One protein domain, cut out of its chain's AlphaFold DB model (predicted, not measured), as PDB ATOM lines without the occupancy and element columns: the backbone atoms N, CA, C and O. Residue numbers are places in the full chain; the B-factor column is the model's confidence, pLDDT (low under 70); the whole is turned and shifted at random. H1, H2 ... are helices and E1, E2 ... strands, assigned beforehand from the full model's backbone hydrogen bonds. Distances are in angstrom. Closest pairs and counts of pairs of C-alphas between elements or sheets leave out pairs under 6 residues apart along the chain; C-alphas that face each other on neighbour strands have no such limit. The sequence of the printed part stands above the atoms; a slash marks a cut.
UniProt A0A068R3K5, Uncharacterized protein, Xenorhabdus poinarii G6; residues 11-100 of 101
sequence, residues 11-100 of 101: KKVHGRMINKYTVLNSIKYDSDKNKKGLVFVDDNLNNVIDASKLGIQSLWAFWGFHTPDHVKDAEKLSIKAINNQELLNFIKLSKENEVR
ATOM      1  N   LYS A  11      18.695 -10.088  -9.295       76.50
ATOM      2  CA  LYS A  11      18.170 -10.573 -10.585       76.50
ATOM      3  C   LYS A  11      18.871 -11.829 -11.128       76.50
ATOM      4  O   LYS A  11      18.348 -12.449 -12.042       76.50
ATOM      5  N   LYS A  12      20.052 -12.176 -10.601       74.00
ATOM      6  CA  LYS A  12      20.790 -13.414 -10.911       74.00
ATOM      7  C   LYS A  12      20.417 -14.556  -9.957       74.00
ATOM      8  O   LYS A  12      20.898 -15.673 -10.121       74.00
ATOM      9  N   VAL A  13      19.572 -14.288  -8.958       77.75
ATOM     10  CA  VAL A  13      19.093 -15.271  -7.984       77.75
ATOM     11  C   VAL A  13      17.675 -15.687  -8.364       77.75
ATOM     12  O   VAL A  13      16.707 -14.962  -8.143       77.75
ATOM     13  N   HIS A  14      17.543 -16.883  -8.929       68.88
ATOM     14  CA  HIS A  14      16.253 -17.410  -9.360       68.88
ATOM     15  C   HIS A  14      15.609 -18.260  -8.247       68.88
ATOM     16  O   HIS A  14      15.774 -19.476  -8.192       68.88
ATOM     17  N   GLY A  15      14.851 -17.594  -7.365       62.62
ATOM     18  CA  GLY A  15      13.898 -18.203  -6.423       62.62
ATOM     19  C   GLY A  15      14.441 -18.649  -5.053       62.62
ATOM     20  O   GLY A  15      15.639 -18.801  -4.833       62.62
ATOM     21  N   ARG A  16      13.512 -18.889  -4.111       59.44
ATOM     22  CA  ARG A  16      13.723 -19.723  -2.911       59.44
ATOM     23  C   ARG A  16      13.435 -21.171  -3.321       59.44
ATOM     24  O   ARG A  16      12.378 -21.434  -3.883       59.44
ATOM     25  N   MET A  17      14.381 -22.077  -3.093       55.34
ATOM     26  CA  MET A  17      14.417 -23.471  -3.568       55.34
ATOM     27  C   MET A  17      13.184 -24.325  -3.184       55.34
ATOM     28  O   MET A  17      13.269 -25.154  -2.288       55.34
ATOM     29  N   ILE A  18      12.038 -24.158  -3.848       60.66
ATOM     30  CA  ILE A  18      10.869 -25.040  -3.648       60.66
ATOM     31  C   ILE A  18      10.715 -26.005  -4.831       60.66
ATOM     32  O   ILE A  18      10.298 -27.144  -4.651       60.66
ATOM     33  N   ASN A  19      11.103 -25.592  -6.046       76.06
ATOM     34  CA  ASN A  19      11.012 -26.440  -7.234       76.06
ATOM     35  C   ASN A  19      12.118 -26.109  -8.257       76.06
ATOM     36  O   ASN A  19      11.980 -25.196  -9.074       76.06
ATOM     37  N   LYS A  20      13.227 -26.863  -8.208       80.31
ATOM     38  CA  LYS A  20      14.398 -26.679  -9.090       80.31
ATOM     39  C   LYS A  20      14.047 -26.884 -10.570       80.31
ATOM     40  O   LYS A  20      14.513 -26.126 -11.413       80.31
ATOM     41  N   TYR A  21      13.164 -27.833 -10.873       84.88
ATOM     42  CA  TYR A  21      12.708 -28.120 -12.235       84.88
ATOM     43  C   TYR A  21      12.038 -26.906 -12.897       84.88
ATOM     44  O   TYR A  21      12.377 -26.536 -14.017       84.88
ATOM     45  N   THR A  22      11.125 -26.241 -12.182       85.94
ATOM     46  CA  THR A  22      10.416 -25.053 -12.692       85.94
ATOM     47  C   THR A  22      11.386 -23.908 -12.977       85.94
ATOM     48  O   THR A  22      11.297 -23.258 -14.018       85.94
ATOM     49  N   VAL A  23      12.349 -23.694 -12.077       88.12
ATOM     50  CA  VAL A  23      13.378 -22.660 -12.238       88.12
ATOM     51  C   VAL A  23      14.262 -22.950 -13.450       88.12
ATOM     52  O   VAL A  23      14.448 -22.070 -14.288       88.12
ATOM     53  N   LEU A  24      14.769 -24.178 -13.578       89.81
ATOM     54  CA  LEU A  24      15.622 -24.564 -14.702       89.81
ATOM     55  C   LEU A  24      14.896 -24.443 -16.043       89.81
ATOM     56  O   LEU A  24      15.475 -23.920 -16.990       89.81
ATOM     57  N   ASN A  25      13.621 -24.833 -16.113       90.69
ATOM     58  CA  ASN A  25      12.816 -24.645 -17.319       90.69
ATOM     59  C   ASN A  25      12.625 -23.169 -17.679       90.69
ATOM     60  O   ASN A  25      12.749 -22.815 -18.848       90.69
ATOM     61  N   SER A  26      12.365 -22.303 -16.696       90.06
ATOM     62  CA  SER A  26      12.250 -20.861 -16.943       90.06
ATOM     63  C   SER A  26      13.559 -20.277 -17.476       90.06
ATOM     64  O   SER A  26      13.545 -19.548 -18.463       90.06
ATOM     65  N   ILE A  27      14.696 -20.626 -16.863       90.88
ATOM     66  CA  ILE A  27      16.015 -20.146 -17.296       90.88
ATOM     67  C   ILE A  27      16.344 -20.676 -18.694       90.88
ATOM     68  O   ILE A  27      16.831 -19.923 -19.535       90.88
ATOM     69  N   LYS A  28      16.055 -21.954 -18.965       93.38
ATOM     70  CA  LYS A  28      16.242 -22.552 -20.288       93.38
ATOM     71  C   LYS A  28      15.408 -21.824 -21.338       93.38
ATOM     72  O   LYS A  28      15.957 -21.424 -22.359       93.38
ATOM     73  N   TYR A  29      14.121 -21.604 -21.069       92.81
ATOM     74  CA  TYR A  29      13.226 -20.882 -21.969       92.81
ATOM     75  C   TYR A  29      13.749 -19.477 -22.286       92.81
ATOM     76  O   TYR A  29      13.817 -19.087 -23.452       92.81
ATOM     77  N   ASP A  30      14.179 -18.731 -21.267       91.31
ATOM     78  CA  ASP A  30      14.751 -17.400 -21.460       91.31
ATOM     79  C   ASP A  30      16.070 -17.455 -22.244       91.31
ATOM     80  O   ASP A  30      16.308 -16.612 -23.111       91.31
ATOM     81  N   SER A  31      16.924 -18.447 -21.982       91.00
ATOM     82  CA  SER A  31      18.175 -18.643 -22.719       91.00
ATOM     83  C   SER A  31      17.914 -18.933 -24.197       91.00
ATOM     84  O   SER A  31      18.469 -18.249 -25.057       91.00
ATOM     85  N   ASP A  32      17.012 -19.875 -24.489       92.12
ATOM     86  CA  ASP A  32      16.619 -20.261 -25.846       92.12
ATOM     87  C   ASP A  32      16.029 -19.060 -26.601       92.12
ATOM     88  O   ASP A  32      16.454 -18.742 -27.715       92.12
ATOM     89  N   LYS A  33      15.100 -18.328 -25.966       93.88
ATOM     90  CA  LYS A  33      14.462 -17.131 -26.533       93.88
ATOM     91  C   LYS A  33      15.483 -16.058 -26.913       93.88
ATOM     92  O   LYS A  33      15.316 -15.377 -27.923       93.88
ATOM     93  N   ASN A  34      16.537 -15.910 -26.115       91.19
ATOM     94  CA  ASN A  34      17.598 -14.933 -26.343       91.19
ATOM     95  C   ASN A  34      18.789 -15.498 -27.139       91.19
ATOM     96  O   ASN A  34      19.799 -14.807 -27.261       91.19
ATOM     97  N   LYS A  35      18.690 -16.728 -27.671       88.94
ATOM     98  CA  LYS A  35      19.771 -17.438 -28.384       88.94
ATOM     99  C   LYS A  35      21.084 -17.495 -27.591       88.94
ATOM    100  O   LYS A  35      22.169 -17.425 -28.165       88.94
ATOM    101  N   LYS A  36      20.987 -17.601 -26.266       87.50
ATOM    102  CA  LYS A  36      22.132 -17.751 -25.366       87.50
ATOM    103  C   LYS A  36      22.387 -19.226 -25.088       87.50
ATOM    104  O   LYS A  36      21.447 -20.010 -24.964       87.50
ATOM    105  N   GLY A  37      23.660 -19.591 -24.957       87.50
ATOM    106  CA  GLY A  37      24.046 -20.895 -24.427       87.50
ATOM    107  C   GLY A  37      23.769 -20.973 -22.925       87.50
ATOM    108  O   GLY A  37      23.970 -19.996 -22.204       87.50
ATOM    109  N   LEU A  38      23.336 -22.144 -22.458       92.00
ATOM    110  CA  LEU A  38      23.113 -22.424 -21.043       92.00
ATOM    111  C   LEU A  38      23.847 -23.702 -20.650       92.00
ATOM    112  O   LEU A  38      23.610 -24.761 -21.231       92.00
ATOM    113  N   VAL A  39      24.696 -23.592 -19.629       94.19
ATOM    114  CA  VAL A  39      25.358 -24.731 -18.994       94.19
ATOM    115  C   VAL A  39      25.007 -24.743 -17.514       94.19
ATOM    116  O   VAL A  39      25.139 -23.729 -16.831       94.19
ATOM    117  N   PHE A  40      24.560 -25.895 -17.027       94.69
ATOM    118  CA  PHE A  40      24.269 -26.136 -15.623       94.69
ATOM    119  C   PHE A  40      25.441 -26.861 -14.954       94.69
ATOM    120  O   PHE A  40      25.971 -27.830 -15.498       94.69
ATOM    121  N   VAL A  41      25.847 -26.392 -13.774       94.94
ATOM    122  CA  VAL A  41      26.929 -26.985 -12.978       94.94
ATOM    123  C   VAL A  41      26.461 -27.094 -11.531       94.94
ATOM    124  O   VAL A  41      26.024 -26.099 -10.957       94.94
ATOM    125  N   ASP A  42      26.542 -28.288 -10.952       94.94
ATOM    126  CA  ASP A  42      26.139 -28.587  -9.569       94.94
ATOM    127  C   ASP A  42      26.986 -29.773  -9.071       94.94
ATOM    128  O   ASP A  42      27.463 -30.585  -9.874       94.94
ATOM    129  N   ASP A  43      27.237 -29.850  -7.768       95.12
ATOM    130  CA  ASP A  43      28.004 -30.931  -7.144       95.12
ATOM    131  C   ASP A  43      27.118 -32.117  -6.743       95.12
ATOM    132  O   ASP A  43      27.581 -33.256  -6.650       95.12
ATOM    133  N   ASN A  44      25.816 -31.885  -6.599       94.75
ATOM    134  CA  ASN A  44      24.836 -32.936  -6.400       94.75
ATOM    135  C   ASN A  44      24.420 -33.542  -7.752       94.75
ATOM    136  O   ASN A  44      23.678 -32.936  -8.529       94.75
ATOM    137  N   LEU A  45      24.856 -34.781  -7.999       95.69
ATOM    138  CA  LEU A  45      24.634 -35.489  -9.261       95.69
ATOM    139  C   LEU A  45      23.152 -35.596  -9.655       95.69
ATOM    140  O   LEU A  45      22.838 -35.466 -10.835       95.69
ATOM    141  N   ASN A  46      22.227 -35.769  -8.706       94.00
ATOM    142  CA  ASN A  46      20.801 -35.868  -9.036       94.00
ATOM    143  C   ASN A  46      20.281 -34.575  -9.677       94.00
ATOM    144  O   ASN A  46      19.526 -34.625 -10.645       94.00
ATOM    145  N   ASN A  47      20.757 -33.416  -9.213       93.69
ATOM    146  CA  ASN A  47      20.412 -32.135  -9.830       93.69
ATOM    147  C   ASN A  47      20.963 -32.030 -11.257       93.69
ATOM    148  O   ASN A  47      20.284 -31.515 -12.143       93.69
ATOM    149  N   VAL A  48      22.186 -32.520 -11.479       96.00
ATOM    150  CA  VAL A  48      22.834 -32.545 -12.801       96.00
ATOM    151  C   VAL A  48      22.063 -33.458 -13.758       96.00
ATOM    152  O   VAL A  48      21.808 -33.080 -14.900       96.00
ATOM    153  N   ILE A  49      21.640 -34.633 -13.287       95.25
ATOM    154  CA  ILE A  49      20.803 -35.569 -14.044       95.25
ATOM    155  C   ILE A  49      19.473 -34.911 -14.426       95.25
ATOM    156  O   ILE A  49      19.058 -34.988 -15.582       95.25
ATOM    157  N   ASP A  50      18.803 -34.252 -13.482       93.75
ATOM    158  CA  ASP A  50      17.510 -33.615 -13.739       93.75
ATOM    159  C   ASP A  50      17.622 -32.438 -14.717       93.75
ATOM    160  O   ASP A  50      16.776 -32.296 -15.601       93.75
ATOM    161  N   ALA A  51      18.693 -31.644 -14.639       94.94
ATOM    162  CA  ALA A  51      18.989 -30.610 -15.630       94.94
ATOM    163  C   ALA A  51      19.286 -31.206 -17.019       94.94
ATOM    164  O   ALA A  51      18.792 -30.704 -18.031       94.94
ATOM    165  N   SER A  52      20.025 -32.315 -17.077       95.19
ATOM    166  CA  SER A  52      20.313 -33.029 -18.327       95.19
ATOM    167  C   SER A  52      19.033 -33.550 -18.996       95.19
ATOM    168  O   SER A  52      18.839 -33.363 -20.197       95.19
ATOM    169  N   LYS A  53      18.085 -34.099 -18.219       94.25
ATOM    170  CA  LYS A  53      16.761 -34.531 -18.719       94.25
ATOM    171  C   LYS A  53      15.928 -33.385 -19.303       94.25
ATOM    172  O   LYS A  53      15.058 -33.636 -20.131       94.25
ATOM    173  N   LEU A  54      16.188 -32.141 -18.895       93.19
ATOM    174  CA  LEU A  54      15.581 -30.935 -19.472       93.19
ATOM    175  C   LEU A  54      16.248 -30.484 -20.784       93.19
ATOM    176  O   LEU A  54      15.861 -29.465 -21.358       93.19
ATOM    177  N   GLY A  55      17.261 -31.210 -21.264       93.69
ATOM    178  CA  GLY A  55      18.044 -30.842 -22.441       93.69
ATOM    179  C   GLY A  55      19.014 -29.686 -22.183       93.69
ATOM    180  O   GLY A  55      19.424 -29.016 -23.129       93.69
ATOM    181  N   ILE A  56      19.354 -29.410 -20.920       95.31
ATOM    182  CA  ILE A  56      20.368 -28.417 -20.557       95.31
ATOM    183  C   ILE A  56      21.730 -29.112 -20.547       95.31
ATOM    184  O   ILE A  56      21.893 -30.158 -19.912       95.31
ATOM    185  N   GLN A  57      22.731 -28.525 -21.210       94.12
ATOM    186  CA  GLN A  57      24.104 -29.014 -21.100       94.12
ATOM    187  C   GLN A  57      24.531 -28.966 -19.631       94.12
ATOM    188  O   GLN A  57      24.508 -27.906 -19.013       94.12
ATOM    189  N   SER A  58      24.907 -30.111 -19.069       95.94
ATOM    190  CA  SER A  58      25.107 -30.248 -17.627       95.94
ATOM    191  C   SER A  58      26.472 -30.857 -17.320       95.94
ATOM    192  O   SER A  58      26.887 -31.820 -17.966       95.94
ATOM    193  N   LEU A  59      27.178 -30.281 -16.348       96.56
ATOM    194  CA  LEU A  59      28.497 -30.716 -15.891       96.56
ATOM    195  C   LEU A  59      28.435 -31.017 -14.395       96.56
ATOM    196  O   LEU A  59      27.858 -30.248 -13.624       96.56
ATOM    197  N   TRP A  60      29.046 -32.121 -13.980       97.81
ATOM    198  CA  TRP A  60      29.073 -32.519 -12.580       97.81
ATOM    199  C   TRP A  60      30.340 -32.021 -11.890       97.81
ATOM    200  O   TRP A  60      31.452 -32.391 -12.264       97.81
ATOM    201  N   ALA A  61      30.177 -31.176 -10.877       97.19
ATOM    202  CA  ALA A  61      31.276 -30.659 -10.077       97.19
ATOM    203  C   ALA A  61      31.835 -31.742  -9.139       97.19
ATOM    204  O   ALA A  61      31.276 -32.030  -8.082       97.19
ATOM    205  N   PHE A  62      32.981 -32.317  -9.502       95.94
ATOM    206  CA  PHE A  62      33.544 -33.496  -8.836       95.94
ATOM    207  C   PHE A  62      34.324 -33.189  -7.544       95.94
ATOM    208  O   PHE A  62      34.981 -34.058  -6.977       95.94
ATOM    209  N   TRP A  63      34.279 -31.941  -7.068       94.25
ATOM    210  CA  TRP A  63      34.895 -31.522  -5.802       94.25
ATOM    211  C   TRP A  63      33.934 -31.561  -4.608       94.25
ATOM    212  O   TRP A  63      34.378 -31.376  -3.476       94.25
ATOM    213  N   GLY A  64      32.634 -31.771  -4.838       90.19
ATOM    214  CA  GLY A  64      31.660 -31.977  -3.768       90.19
ATOM    215  C   GLY A  64      31.543 -33.439  -3.337       90.19
ATOM    216  O   GLY A  64      32.250 -34.329  -3.823       90.19
ATOM    217  N   PHE A  65      30.627 -33.688  -2.402       92.25
ATOM    218  CA  PHE A  65      30.384 -35.029  -1.878       92.25
ATOM    219  C   PHE A  65      29.855 -35.972  -2.965       92.25
ATOM    220  O   PHE A  65      28.877 -35.670  -3.650       92.25
ATOM    221  N   HIS A  66      30.447 -37.160  -3.065       94.75
ATOM    222  CA  HIS A  66      29.973 -38.210  -3.954       94.75
ATOM    223  C   HIS A  66      30.316 -39.608  -3.435       94.75
ATOM    224  O   HIS A  66      31.183 -39.780  -2.581       94.75
ATOM    225  N   THR A  67      29.617 -40.610  -3.963       96.06
ATOM    226  CA  THR A  67      29.834 -42.028  -3.659       96.06
ATOM    227  C   THR A  67      30.312 -42.765  -4.915       96.06
ATOM    228  O   THR A  67      30.146 -42.251  -6.026       96.06
ATOM    229  N   PRO A  68      30.861 -43.986  -4.789       96.88
ATOM    230  CA  PRO A  68      31.182 -44.815  -5.951       96.88
ATOM    231  C   PRO A  68      29.980 -45.091  -6.863       96.88
ATOM    232  O   PRO A  68      30.150 -45.227  -8.070       96.88
ATOM    233  N   ASP A  69      28.764 -45.149  -6.313       96.88
ATOM    234  CA  ASP A  69      27.557 -45.356  -7.118       96.88
ATOM    235  C   ASP A  69      27.195 -44.112  -7.936       96.88
ATOM    236  O   ASP A  69      26.848 -44.248  -9.106       96.88
ATOM    237  N   HIS A  70      27.409 -42.903  -7.400       96.94
ATOM    238  CA  HIS A  70      27.280 -41.676  -8.195       96.94
ATOM    239  C   HIS A  70      28.227 -41.676  -9.405       96.94
ATOM    240  O   HIS A  70      27.839 -41.260 -10.491       96.94
ATOM    241  N   VAL A  71      29.459 -42.171  -9.247       96.81
ATOM    242  CA  VAL A  71      30.411 -42.264 -10.368       96.81
ATOM    243  C   VAL A  71      29.875 -43.196 -11.457       96.81
ATOM    244  O   VAL A  71      29.823 -42.801 -12.621       96.81
ATOM    245  N   LYS A  72      29.395 -44.389 -11.080       97.25
ATOM    246  CA  LYS A  72      28.798 -45.347 -12.028       97.25
ATOM    247  C   LYS A  72      27.580 -44.764 -12.745       97.25
ATOM    248  O   LYS A  72      27.414 -44.971 -13.947       97.25
ATOM    249  N   ASP A  73      26.725 -44.043 -12.025       96.50
ATOM    250  CA  ASP A  73      25.540 -43.411 -12.604       96.50
ATOM    251  C   ASP A  73      25.919 -42.303 -13.593       96.50
ATOM    252  O   ASP A  73      25.344 -42.226 -14.682       96.50
ATOM    253  N   ALA A  74      26.918 -41.482 -13.257       95.62
ATOM    254  CA  ALA A  74      27.433 -40.454 -14.154       95.62
ATOM    255  C   ALA A  74      28.017 -41.065 -15.438       95.62
ATOM    256  O   ALA A  74      27.683 -40.608 -16.532       95.62
ATOM    257  N   GLU A  75      28.810 -42.136 -15.329       96.38
ATOM    258  CA  GLU A  75      29.350 -42.875 -16.480       96.38
ATOM    259  C   GLU A  75      28.235 -43.450 -17.360       96.38
ATOM    260  O   GLU A  75      28.212 -43.227 -18.573       96.38
ATOM    261  N   LYS A  76      27.253 -44.128 -16.751       96.31
ATOM    262  CA  LYS A  76      26.102 -44.717 -17.452       96.31
ATOM    263  C   LYS A  76      25.295 -43.675 -18.226       96.31
ATOM    264  O   LYS A  76      24.785 -43.967 -19.305       96.31
ATOM    265  N   LEU A  77      25.164 -42.473 -17.672       95.12
ATOM    266  CA  LEU A  77      24.418 -41.368 -18.270       95.12
ATOM    267  C   LEU A  77      25.291 -40.451 -19.137       95.12
ATOM    268  O   LEU A  77      24.792 -39.442 -19.632       95.12
ATOM    269  N   SER A  78      26.573 -40.785 -19.334       95.62
ATOM    270  CA  SER A  78      27.544 -39.951 -20.060       95.62
ATOM    271  C   SER A  78      27.624 -38.510 -19.529       95.62
ATOM    272  O   SER A  78      27.852 -37.562 -20.283       95.62
ATOM    273  N   ILE A  79      27.426 -38.328 -18.221       95.94
ATOM    274  CA  ILE A  79      27.550 -37.034 -17.553       95.94
ATOM    275  C   ILE A  79      29.028 -36.758 -17.305       95.94
ATOM    276  O   ILE A  79      29.724 -37.515 -16.630       95.94
ATOM    277  N   LYS A  80      29.507 -35.631 -17.830       96.31
ATOM    278  CA  LYS A  80      30.897 -35.219 -17.664       96.31
ATOM    279  C   LYS A  80      31.139 -34.689 -16.248       96.31
ATOM    280  O   LYS A  80      30.605 -33.644 -15.878       96.31
ATOM    281  N   ALA A  81      32.004 -35.373 -15.504       96.94
ATOM    282  CA  ALA A  81      32.617 -34.845 -14.292       96.94
ATOM    283  C   ALA A  81      33.677 -33.788 -14.645       96.94
ATOM    284  O   ALA A  81      34.423 -33.954 -15.612       96.94
ATOM    285  N   ILE A  82      33.732 -32.706 -13.872       97.06
ATOM    286  CA  ILE A  82      34.728 -31.641 -14.006       97.06
ATOM    287  C   ILE A  82      35.348 -31.296 -12.653       97.06
ATOM    288  O   ILE A  82      34.686 -31.339 -11.615       97.06
ATOM    289  N   ASN A  83      36.615 -30.897 -12.668       95.94
ATOM    290  CA  ASN A  83      37.288 -30.296 -11.521       95.94
ATOM    291  C   ASN A  83      37.276 -28.752 -11.587       95.94
ATOM    292  O   ASN A  83      36.849 -28.145 -12.573       95.94
ATOM    293  N   ASN A  84      37.770 -28.100 -10.528       93.69
ATOM    294  CA  ASN A  84      37.811 -26.636 -10.435       93.69
ATOM    295  C   ASN A  84      38.605 -25.981 -11.578       93.69
ATOM    296  O   ASN A  84      38.189 -24.951 -12.107       93.69
ATOM    297  N   GLN A  85      39.737 -26.566 -11.976       94.81
ATOM    298  CA  GLN A  85      40.578 -26.008 -13.036       94.81
ATOM    299  C   GLN A  85      39.872 -26.065 -14.392       94.81
ATOM    300  O   GLN A  85      39.930 -25.111 -15.167       94.81
ATOM    301  N   GLU A  86      39.170 -27.162 -14.669       94.81
ATOM    302  CA  GLU A  86      38.373 -27.317 -15.883       94.81
ATOM    303  C   GLU A  86      37.216 -26.314 -15.934       94.81
ATOM    304  O   GLU A  86      36.994 -25.712 -16.985       94.81
ATOM    305  N   LEU A  87      36.533 -26.065 -14.807       92.69
ATOM    306  CA  LEU A  87      35.493 -25.037 -14.729       92.69
ATOM    307  C   LEU A  87      36.058 -23.637 -15.020       92.69
ATOM    308  O   LEU A  87      35.489 -22.888 -15.816       92.69
ATOM    309  N   LEU A  88      37.188 -23.279 -14.406       92.69
ATOM    310  CA  LEU A  88      37.824 -21.974 -14.619       92.69
ATOM    311  C   LEU A  88      38.247 -21.781 -16.079       92.69
ATOM    312  O   LEU A  88      38.005 -20.719 -16.659       92.69
ATOM    313  N   ASN A  89      38.822 -22.817 -16.691       92.38
ATOM    314  CA  ASN A  89      39.184 -22.804 -18.106       92.38
ATOM    315  C   ASN A  89      37.943 -22.633 -18.993       92.38
ATOM    316  O   ASN A  89      37.956 -21.819 -19.915       92.38
ATOM    317  N   PHE A  90      36.855 -23.345 -18.686       88.06
ATOM    318  CA  PHE A  90      35.589 -23.244 -19.408       88.06
ATOM    319  C   PHE A  90      35.008 -21.822 -19.362       88.06
ATOM    320  O   PHE A  90      34.627 -21.268 -20.396       88.06
ATOM    321  N   ILE A  91      34.988 -21.195 -18.181       88.50
ATOM    322  CA  ILE A  91      34.500 -19.819 -18.010       88.50
ATOM    323  C   ILE A  91      35.381 -18.829 -18.780       88.50
ATOM    324  O   ILE A  91      34.858 -17.927 -19.437       88.50
ATOM    325  N   LYS A  92      36.708 -18.990 -18.718       89.94
ATOM    326  CA  LYS A  92      37.654 -18.118 -19.427       89.94
ATOM    327  C   LYS A  92      37.424 -18.161 -20.940       89.94
ATOM    328  O   LYS A  92      37.240 -17.112 -21.550       89.94
ATOM    329  N   LEU A  93      37.351 -19.363 -21.514       86.31
ATOM    330  CA  LEU A  93      37.104 -19.558 -22.946       86.31
ATOM    331  C   LEU A  93      35.739 -19.008 -23.378       86.31
ATOM    332  O   LEU A  93      35.620 -18.409 -24.443       86.31
ATOM    333  N   SER A  94      34.712 -19.171 -22.540       80.81
ATOM    334  CA  SER A  94      33.368 -18.660 -22.834       80.81
ATOM    335  C   SER A  94      33.356 -17.133 -22.944       80.81
ATOM    336  O   SER A  94      32.798 -16.593 -23.894       80.81
ATOM    337  N   LYS A  95      34.053 -16.435 -22.037       78.38
ATOM    338  CA  LYS A  95      34.187 -14.971 -22.084       78.38
ATOM    339  C   LYS A  95      34.975 -14.491 -23.300       78.38
ATOM    340  O   LYS A  95      34.614 -13.491 -23.905       78.38
ATOM    341  N   GLU A  96      36.048 -15.188 -23.666       76.19
ATOM    342  CA  GLU A  96      36.855 -14.832 -24.841       76.19
ATOM    343  C   GLU A  96      36.063 -14.971 -26.150       76.19
ATOM    344  O   GLU A  96      36.261 -14.180 -27.071       76.19
ATOM    345  N   ASN A  97      35.137 -15.931 -26.222       64.19
ATOM    346  CA  ASN A  97      34.264 -16.125 -27.380       64.19
ATOM    347  C   ASN A  97      33.121 -15.099 -27.451       64.19
ATOM    348  O   ASN A  97      32.752 -14.698 -28.551       64.19
ATOM    349  N   GLU A  98      32.594 -14.630 -26.315       59.56
ATOM    350  CA  GLU A  98      31.594 -13.547 -26.283       59.56
ATOM    351  C   GLU A  98      32.162 -12.190 -26.740       59.56
ATOM    352  O   GLU A  98      31.415 -11.351 -27.234       59.56
ATOM    353  N   VAL A  99      33.475 -11.967 -26.605       52.47
ATOM    354  CA  VAL A  99      34.152 -10.707 -26.979       52.47
ATOM    355  C   VAL A  99      34.505 -10.639 -28.475       52.47
ATOM    356  O   VAL A  99      34.837  -9.573 -28.984       52.47
ATOM    357  N   ARG A 100      34.447 -11.761 -29.202       43.25
ATOM    358  CA  ARG A 100      34.863 -11.861 -30.616       43.25
ATOM    359  C   ARG A 100      33.718 -11.696 -31.633       43.25
ATOM    360  O   ARG A 100      33.877 -12.142 -32.768       43.25
TER     361      ARG A 100
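Overview. This is residues 11 to 100 of the 101 residues of an uncharacterized protein of Xenorhabdus poinarii G6 (UniProt A0A068R3K5). What does the fold look like? A small wall of three parallel strands, E1, E2 and E3, has H2 packed along it, and H2 lies between H1 and H3 in a row of three helices. H4 leads away from the far end of E3, and its residues 88 to 93 and 95 to 98 stick out as a free arm. What is it built of? The printed part has 90 residues with four named helices and three named strands, in the order H1 E1 H2 E2 H3 E3 H4; the class is mixed, and the sheet runs E1 E2 E3. How compact is it? It is compact, with a radius of gyration of the C-alphas of 14.0 A and spans of 39 by 32 by 22 A.

Along the chain. Where does the first element begin? H1, residues 20 to 33, begins at C-alpha 20 (14.398, -26.679, -9.090) and is 19.9 A long. What comes next? E1 is residues 39 to 42, H2 residues 45 to 53 and E2 residues 57 to 61, which is 13.3 A long. How does it end? H3 is residues 68 to 76 and E3 residues 80 to 82. H4, residues 84 to 98, is 21.5 A long and ends at C-alpha 98 (31.594, -13.547, -26.283).

Arrangement. How do the strands pair? E1 and E2 are parallel at 27 degrees, with N 40 and O 57 2.8 A apart, within hydrogen-bond range; E2 and E3 are parallel at 46 degrees, with N 82 and O 60 2.8 A apart, within that range too. E1, H2, E2 and E2, H3, E3 are strand-helix-strand units, parallel neighbour strands with a helix between, each with a right-handed crossover. Where is H2? It is on the sheet at a height over the sheet of 8.2 A, over E1 and E2, and runs along the strands, at 4 degrees to E2 on the local plane; its closest C-alphas with E2 are Ser 52 and Ser 58, 5.6 A. And the other helices? H1 only just touches H2, with 3 pairs of C-alphas within 8 A, by its residues 21 to 24 alone, the closest being Leu 24 and Ala 51 at 7.0 A. H2 and H3 are close but not clearly touching, with Leu 45 and His 70 closest at 6.8 A; H3 only grazes the sheet with residues 71 to 75, and H4 with 84 to 87. Are the helix backbones complete? In H1, H2, H3 and H4 every O i to N i+4 pair is within hydrogen-bond range.

Size, cuts and confidence. How far does it reach? The two C-alphas farthest apart are those of Asp 69 and Arg 100, 41.6 A. Is anything cut or long? The printed part has no cut; the link E2 to H3 is short and the other links are tight. Where is confidence low? Residues 14 to 18 and 97 to 100 are under 70, while the mean pLDDT of the printed part is 88.6.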